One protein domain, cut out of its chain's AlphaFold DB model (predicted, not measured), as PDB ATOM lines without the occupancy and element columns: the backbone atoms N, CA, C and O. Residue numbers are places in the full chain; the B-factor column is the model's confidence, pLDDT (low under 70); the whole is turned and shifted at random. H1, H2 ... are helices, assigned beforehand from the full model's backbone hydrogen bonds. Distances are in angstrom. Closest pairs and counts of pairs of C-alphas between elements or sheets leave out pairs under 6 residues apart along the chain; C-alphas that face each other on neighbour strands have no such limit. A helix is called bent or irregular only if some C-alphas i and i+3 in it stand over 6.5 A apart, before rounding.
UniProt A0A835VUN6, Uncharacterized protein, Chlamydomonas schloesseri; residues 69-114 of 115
ATOM      1  N   ALA A  69     -13.660   9.444 -28.477       94.12
ATOM      2  CA  ALA A  69     -12.812  10.635 -28.517       94.12
ATOM      3  C   ALA A  69     -11.878  10.656 -29.742       94.12
ATOM      4  O   ALA A  69     -11.610  11.726 -30.286       94.12
ATOM      5  N   GLU A  70     -11.407   9.488 -30.189       95.56
ATOM      6  CA  GLU A  70     -10.557   9.369 -31.378       95.56
ATOM      7  C   GLU A  70     -11.338   9.690 -32.658       95.56
ATOM      8  O   GLU A  70     -10.851  10.433 -33.506       95.56
ATOM      9  N   GLU A  71     -12.572   9.198 -32.779       95.31
ATOM     10  CA  GLU A  71     -13.424   9.492 -33.936       95.31
ATOM     11  C   GLU A  71     -13.818  10.969 -33.987       95.31
ATOM     12  O   GLU A  71     -13.793  11.572 -35.060       95.31
ATOM     13  N   ALA A  72     -14.118  11.583 -32.839       94.62
ATOM     14  CA  ALA A  72     -14.368  13.020 -32.769       94.62
ATOM     15  C   ALA A  72     -13.137  13.827 -33.224       94.62
ATOM     16  O   ALA A  72     -13.255  14.701 -34.081       94.62
ATOM     17  N   ALA A  73     -11.945  13.472 -32.731       95.56
ATOM     18  CA  ALA A  73     -10.695  14.100 -33.159       95.56
ATOM     19  C   ALA A  73     -10.405  13.877 -34.656       95.56
ATOM     20  O   ALA A  73      -9.864  14.761 -35.326       95.56
ATOM     21  N   TRP A  74     -10.786  12.722 -35.209       95.00
ATOM     22  CA  TRP A  74     -10.670  12.454 -36.640       95.00
ATOM     23  C   TRP A  74     -11.579  13.363 -37.475       95.00
ATOM     24  O   TRP A  74     -11.137  13.868 -38.511       95.00
ATOM     25  N   VAL A  75     -12.820  13.603 -37.031       95.31
ATOM     26  CA  VAL A  75     -13.744  14.537 -37.700       95.31
ATOM     27  C   VAL A  75     -13.176  15.954 -37.675       95.31
ATOM     28  O   VAL A  75     -13.132  16.599 -38.723       95.31
ATOM     29  N   ASP A  76     -12.669  16.401 -36.526       95.94
ATOM     30  CA  ASP A  76     -12.063  17.729 -36.383       95.94
ATOM     31  C   ASP A  76     -10.849  17.896 -37.314       95.94
ATOM     32  O   ASP A  76     -10.733  18.890 -38.037       95.94
ATOM     33  N   GLY A  77      -9.978  16.884 -37.376       96.25
ATOM     34  CA  GLY A  77      -8.846  16.870 -38.304       96.25
ATOM     35  C   GLY A  77      -9.277  16.869 -39.776       96.25
ATOM     36  O   GLY A  77      -8.662  17.540 -40.605       96.25
ATOM     37  N   TYR A  78     -10.357  16.160 -40.119       95.56
ATOM     38  CA  TYR A  78     -10.919  16.192 -41.472       95.56
ATOM     39  C   TYR A  78     -11.480  17.572 -41.831       95.56
ATOM     40  O   TYR A  78     -11.218  18.075 -42.922       95.56
ATOM     41  N   HIS A  79     -12.227  18.207 -40.926       96.44
ATOM     42  CA  HIS A  79     -12.747  19.560 -41.129       96.44
ATOM     43  C   HIS A  79     -11.625  20.584 -41.325       96.44
ATOM     44  O   HIS A  79     -11.761  21.466 -42.177       96.44
ATOM     45  N   GLN A  80     -10.500  20.438 -40.617       96.25
ATOM     46  CA  GLN A  80      -9.314  21.263 -40.842       96.25
ATOM     47  C   GLN A  80      -8.728  21.062 -42.251       96.25
ATOM     48  O   GLN A  80      -8.471  22.045 -42.946       96.25
ATOM     49  N   GLU A  81      -8.579  19.817 -42.713       95.44
ATOM     50  CA  GLU A  81      -8.107  19.523 -44.079       95.44
ATOM     51  C   GLU A  81      -9.031  20.142 -45.142       95.44
ATOM     52  O   GLU A  81      -8.566  20.727 -46.124       95.44
ATOM     53  N   VAL A  82     -10.349  20.064 -44.931       96.38
ATOM     54  CA  VAL A  82     -11.344  20.691 -45.812       96.38
ATOM     55  C   VAL A  82     -11.180  22.212 -45.827       96.38
ATOM     56  O   VAL A  82     -11.172  22.811 -46.903       96.38
ATOM     57  N   TRP A  83     -11.015  22.844 -44.663       96.06
ATOM     58  CA  TRP A  83     -10.793  24.287 -44.571       96.06
ATOM     59  C   TRP A  83      -9.538  24.716 -45.338       96.06
ATOM     60  O   TRP A  83      -9.605  25.622 -46.171       96.06
ATOM     61  N   GLU A  84      -8.411  24.046 -45.110       95.94
ATOM     62  CA  GLU A  84      -7.128  24.376 -45.741       95.94
ATOM     63  C   GLU A  84      -7.168  24.221 -47.268       95.94
ATOM     64  O   GLU A  84      -6.632  25.059 -47.995       95.94
ATOM     65  N   ALA A  85      -7.841  23.185 -47.773       94.62
ATOM     66  CA  ALA A  85      -7.912  22.924 -49.207       94.62
ATOM     67  C   ALA A  85      -8.924  23.813 -49.948       94.62
ATOM     68  O   ALA A  85      -8.709  24.155 -51.117       94.62
ATOM     69  N   VAL A  86     -10.047  24.151 -49.304       94.75
ATOM     70  CA  VAL A  86     -11.186  24.803 -49.968       94.75
ATOM     71  C   VAL A  86     -11.202  26.317 -49.746       94.75
ATOM     72  O   VAL A  86     -11.508  27.052 -50.688       94.75
ATOM     73  N   SER A  87     -10.816  26.807 -48.561       94.69
ATOM     74  CA  SER A  87     -10.868  28.244 -48.235       94.69
ATOM     75  C   SER A  87     -10.134  29.160 -49.226       94.69
ATOM     76  O   SER A  87     -10.701  30.202 -49.569       94.69
ATOM     77  N   PRO A  88      -8.960  28.802 -49.799       95.12
ATOM     78  CA  PRO A  88      -8.259  29.699 -50.717       95.12
ATOM     79  C   PRO A  88      -9.015  29.932 -52.029       95.12
ATOM     80  O   PRO A  88      -8.766  30.930 -52.698       95.12
ATOM     81  N   ARG A  89      -9.930  29.026 -52.400       93.31
ATOM     82  CA  ARG A  89     -10.720  29.088 -53.642       93.31
ATOM     83  C   ARG A  89     -12.002  29.913 -53.500       93.31
ATOM     84  O   ARG A  89     -12.684  30.129 -54.491       93.31
ATOM     85  N   MET A  90     -12.339  30.332 -52.280       92.81
ATOM     86  CA  MET A  90     -13.590  31.023 -51.945       92.81
ATOM     87  C   MET A  90     -13.357  32.444 -51.417       92.81
ATOM     88  O   MET A  90     -14.253  33.034 -50.823       92.81
ATOM     89  N   GLN A  91     -12.162  33.007 -51.623       90.81
ATOM     90  CA  GLN A  91     -11.804  34.340 -51.123       90.81
ATOM     91  C   GLN A  91     -12.706  35.450 -51.683       90.81
ATOM     92  O   GLN A  91     -13.015  36.396 -50.967       90.81
ATOM     93  N   ASP A  92     -13.190  35.288 -52.916       94.25
ATOM     94  CA  ASP A  92     -14.072  36.254 -53.581       94.25
ATOM     95  C   ASP A  92     -15.550  36.136 -53.149       94.25
ATOM     96  O   ASP A  92     -16.389  36.906 -53.611       94.25
ATOM     97  N   GLN A  93     -15.888  35.171 -52.281       95.56
ATOM     98  CA  GLN A  93     -17.255  34.891 -51.815       95.56
ATOM     99  C   GLN A  93     -17.299  34.866 -50.277       95.56
ATOM    100  O   GLN A  93     -17.249  33.792 -49.663       95.56
ATOM    101  N   PRO A  94     -17.365  36.039 -49.621       93.81
ATOM    102  CA  PRO A  94     -17.256  36.144 -48.168       93.81
ATOM    103  C   PRO A  94     -18.374  35.400 -47.427       93.81
ATOM    104  O   PRO A  94     -18.117  34.804 -46.377       93.81
ATOM    105  N   GLU A  95     -19.592  35.367 -47.972       95.50
ATOM    106  CA  GLU A  95     -20.704  34.604 -47.403       95.50
ATOM    107  C   GLU A  95     -20.443  33.092 -47.421       95.50
ATOM    108  O   GLU A  95     -20.698  32.402 -46.429       95.50
ATOM    109  N   LEU A  96     -19.868  32.578 -48.512       94.88
ATOM    110  CA  LEU A  96     -19.561  31.160 -48.656       94.88
ATOM    111  C   LEU A  96     -18.377  30.760 -47.773       94.88
ATOM    112  O   LEU A  96     -18.404  29.704 -47.140       94.88
ATOM    113  N   LEU A  97     -17.369  31.624 -47.663       95.44
ATOM    114  CA  LEU A  97     -16.234  31.421 -46.768       95.44
ATOM    115  C   LEU A  97     -16.674  31.406 -45.294       95.44
ATOM    116  O   LEU A  97     -16.213  30.568 -44.514       95.44
ATOM    117  N   ALA A  98     -17.595  32.295 -44.910       95.25
ATOM    118  CA  ALA A  98     -18.182  32.308 -43.571       95.25
ATOM    119  C   ALA A  98     -18.993  31.032 -43.295       95.25
ATOM    120  O   ALA A  98     -18.863  30.439 -42.216       95.25
ATOM    121  N   TRP A  99     -19.777  30.571 -44.277       94.94
ATOM    122  CA  TRP A  99     -20.486  29.292 -44.199       94.94
ATOM    123  C   TRP A  99     -19.516  28.115 -44.047       94.94
ATOM    124  O   TRP A  99     -19.714  27.270 -43.170       94.94
ATOM    125  N   LEU A 100     -18.439  28.080 -44.833       95.69
ATOM    126  CA  LEU A 100     -17.430  27.026 -44.761       95.69
ATOM    127  C   LEU A 100     -16.806  26.995 -43.364       95.69
ATOM    128  O   LEU A 100     -16.808  25.950 -42.721       95.69
ATOM    129  N   ARG A 101     -16.396  28.157 -42.842       95.12
ATOM    130  CA  ARG A 101     -15.818  28.276 -41.497       95.12
ATOM    131  C   ARG A 101     -16.788  27.840 -40.403       95.12
ATOM    132  O   ARG A 101     -16.367  27.337 -39.367       95.12
ATOM    133  N   HIS A 102     -18.090  28.058 -40.586       94.88
ATOM    134  CA  HIS A 102     -19.095  27.552 -39.654       94.88
ATOM    135  C   HIS A 102     -19.144  26.023 -39.641       94.88
ATOM    136  O   HIS A 102     -19.137  25.420 -38.569       94.88
ATOM    137  N   ASN A 103     -19.123  25.408 -40.821       95.06
ATOM    138  CA  ASN A 103     -19.268  23.963 -40.981       95.06
ATOM    139  C   ASN A 103     -17.954  23.175 -40.822       95.06
ATOM    140  O   ASN A 103     -18.011  21.954 -40.732       95.06
ATOM    141  N   THR A 104     -16.800  23.840 -40.714       96.44
ATOM    142  CA  THR A 104     -15.494  23.213 -40.418       96.44
ATOM    143  C   THR A 104     -14.959  23.529 -39.014       96.44
ATOM    144  O   THR A 104     -13.775  23.341 -38.744       96.44
ATOM    145  N   ARG A 105     -15.790  24.090 -38.131       95.38
ATOM    146  CA  ARG A 105     -15.451  24.284 -36.712       95.38
ATOM    147  C   ARG A 105     -15.354  22.945 -35.973       95.38
ATOM    148  O   ARG A 105     -16.019  22.003 -36.395       95.38
ATOM    149  N   PRO A 106     -14.632  22.883 -34.839       94.62
ATOM    150  CA  PRO A 106     -14.595  21.689 -34.007       94.62
ATOM    151  C   PRO A 106     -15.998  21.178 -33.677       94.62
ATOM    152  O   PRO A 106     -16.893  21.957 -33.324       94.62
ATOM    153  N   LEU A 107     -16.181  19.863 -33.744       92.81
ATOM    154  CA  LEU A 107     -17.472  19.196 -33.614       92.81
ATOM    155  C   LEU A 107     -18.176  19.570 -32.305       92.81
ATOM    156  O   LEU A 107     -19.380  19.829 -32.286       92.81
ATOM    157  N   LYS A 108     -17.417  19.684 -31.211       91.06
ATOM    158  CA  LYS A 108     -17.944  20.107 -29.908       91.06
ATOM    159  C   LYS A 108     -18.593  21.493 -29.968       91.06
ATOM    160  O   LYS A 108     -19.662  21.680 -29.398       91.06
ATOM    161  N   GLU A 109     -17.990  22.453 -30.664       92.00
ATOM    162  CA  GLU A 109     -18.555  23.803 -30.806       92.00
ATOM    163  C   GLU A 109     -19.829  23.792 -31.651       92.00
ATOM    164  O   GLU A 109     -20.798  24.477 -31.326       92.00
ATOM    165  N   GLN A 110     -19.844  22.992 -32.720       91.12
ATOM    166  CA  GLN A 110     -20.995  22.875 -33.615       91.12
ATOM    167  C   GLN A 110     -22.215  22.277 -32.910       91.12
ATOM    168  O   GLN A 110     -23.336  22.735 -33.127       91.12
ATOM    169  N   LEU A 111     -21.994  21.282 -32.051       88.06
ATOM    170  CA  LEU A 111     -23.055  20.642 -31.276       88.06
ATOM    171  C   LEU A 111     -23.602  21.561 -30.179       88.06
ATOM    172  O   LEU A 111     -24.809  21.592 -29.968       88.06
ATOM    173  N   MET A 112     -22.744  22.346 -29.517       84.94
ATOM    174  CA  MET A 112     -23.183  23.318 -28.504       84.94
ATOM    175  C   MET A 112     -23.958  24.491 -29.107       84.94
ATOM    176  O   MET A 112     -24.879  24.991 -28.479       84.94
ATOM    177  N   ALA A 113     -23.617  24.924 -30.324       77.12
ATOM    178  CA  ALA A 113     -24.337  25.993 -31.018       77.12
ATOM    179  C   ALA A 113     -25.696  25.553 -31.601       77.12
ATOM    180  O   ALA A 113     -26.461  26.398 -32.064       77.12
ATOM    181  N   ALA A 114     -25.961  24.245 -31.649       65.88
ATOM    182  CA  ALA A 114     -27.196  23.665 -32.171       65.88
ATOM    183  C   ALA A 114     -28.173  23.203 -31.072       65.88
ATOM    184  O   ALA A 114     -29.279  22.783 -31.415       65.88
TER     185      ALA A 114
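This is residues 69 to 114 of the 115 residues of an uncharacterized protein of Chlamydomonas schloesseri (UniProt A0A835VUN6). A long helix, H1, makes the length of this flat domain, and the shorter H2 folds back beside its last part as a helical hairpin. The chain then turns into the short H3, which stands crosswise to both, near the first part of H1. The printed part has 46 residues with three named helices, H1, H2 and H3 in that order, and no named strand; the class is all helix. The whole is only just compact, close to loose, with a radius of gyration of the C-alphas of 11.3 A and spans of 36 by 22 by 6 A.

Find C-alpha 69 at (-12.812, 10.635, -28.517); from there H1, residues 69 to 90, runs 31.1 A to C-alpha 90 at (-13.590, 31.023, -51.945). Look near residue 84 for a kink of 32 degrees; H1 is irregular, but only just, with C-alphas 85 and 88 6.9 A apart. Next comes H2, residues 94 to 103, 14.3 A long. H3, residues 107 to 112, covers 8.7 A and ends at C-alpha 112 at (-23.183, 23.318, -28.504).

H1 and H2 form a hairpin: they touch, with the C-alphas of Met 90 and Leu 97 closest at 5.8 A, and run opposite ways at a shallow tilt of 10 degrees. With residues 72 to 76 alone, H1 only just touches H3, with 3 pairs of C-alphas within 8 A; the closest are those of Asp 76 and Leu 107, 6.3 A apart. Their lines are about perpendicular, at 84 degrees. H2 and H3 are close but not clearly touching, the closest C-alphas being those of Asn 103 and Gln 110 at 7.6 A, and are about perpendicular at 86 degrees. In H2 and H3 every O i to N i+4 pair is within hydrogen-bond range; in H1 15 of 18 are.

The two C-alphas farthest apart, those of Ala 69 and Asp 92, are 35.9 A apart. The printed part has no cut, and both links, H1 to H2 and H2 to H3, are tight. The mean pLDDT of the printed part is 93.4; look to residue 114 for the one value under 70.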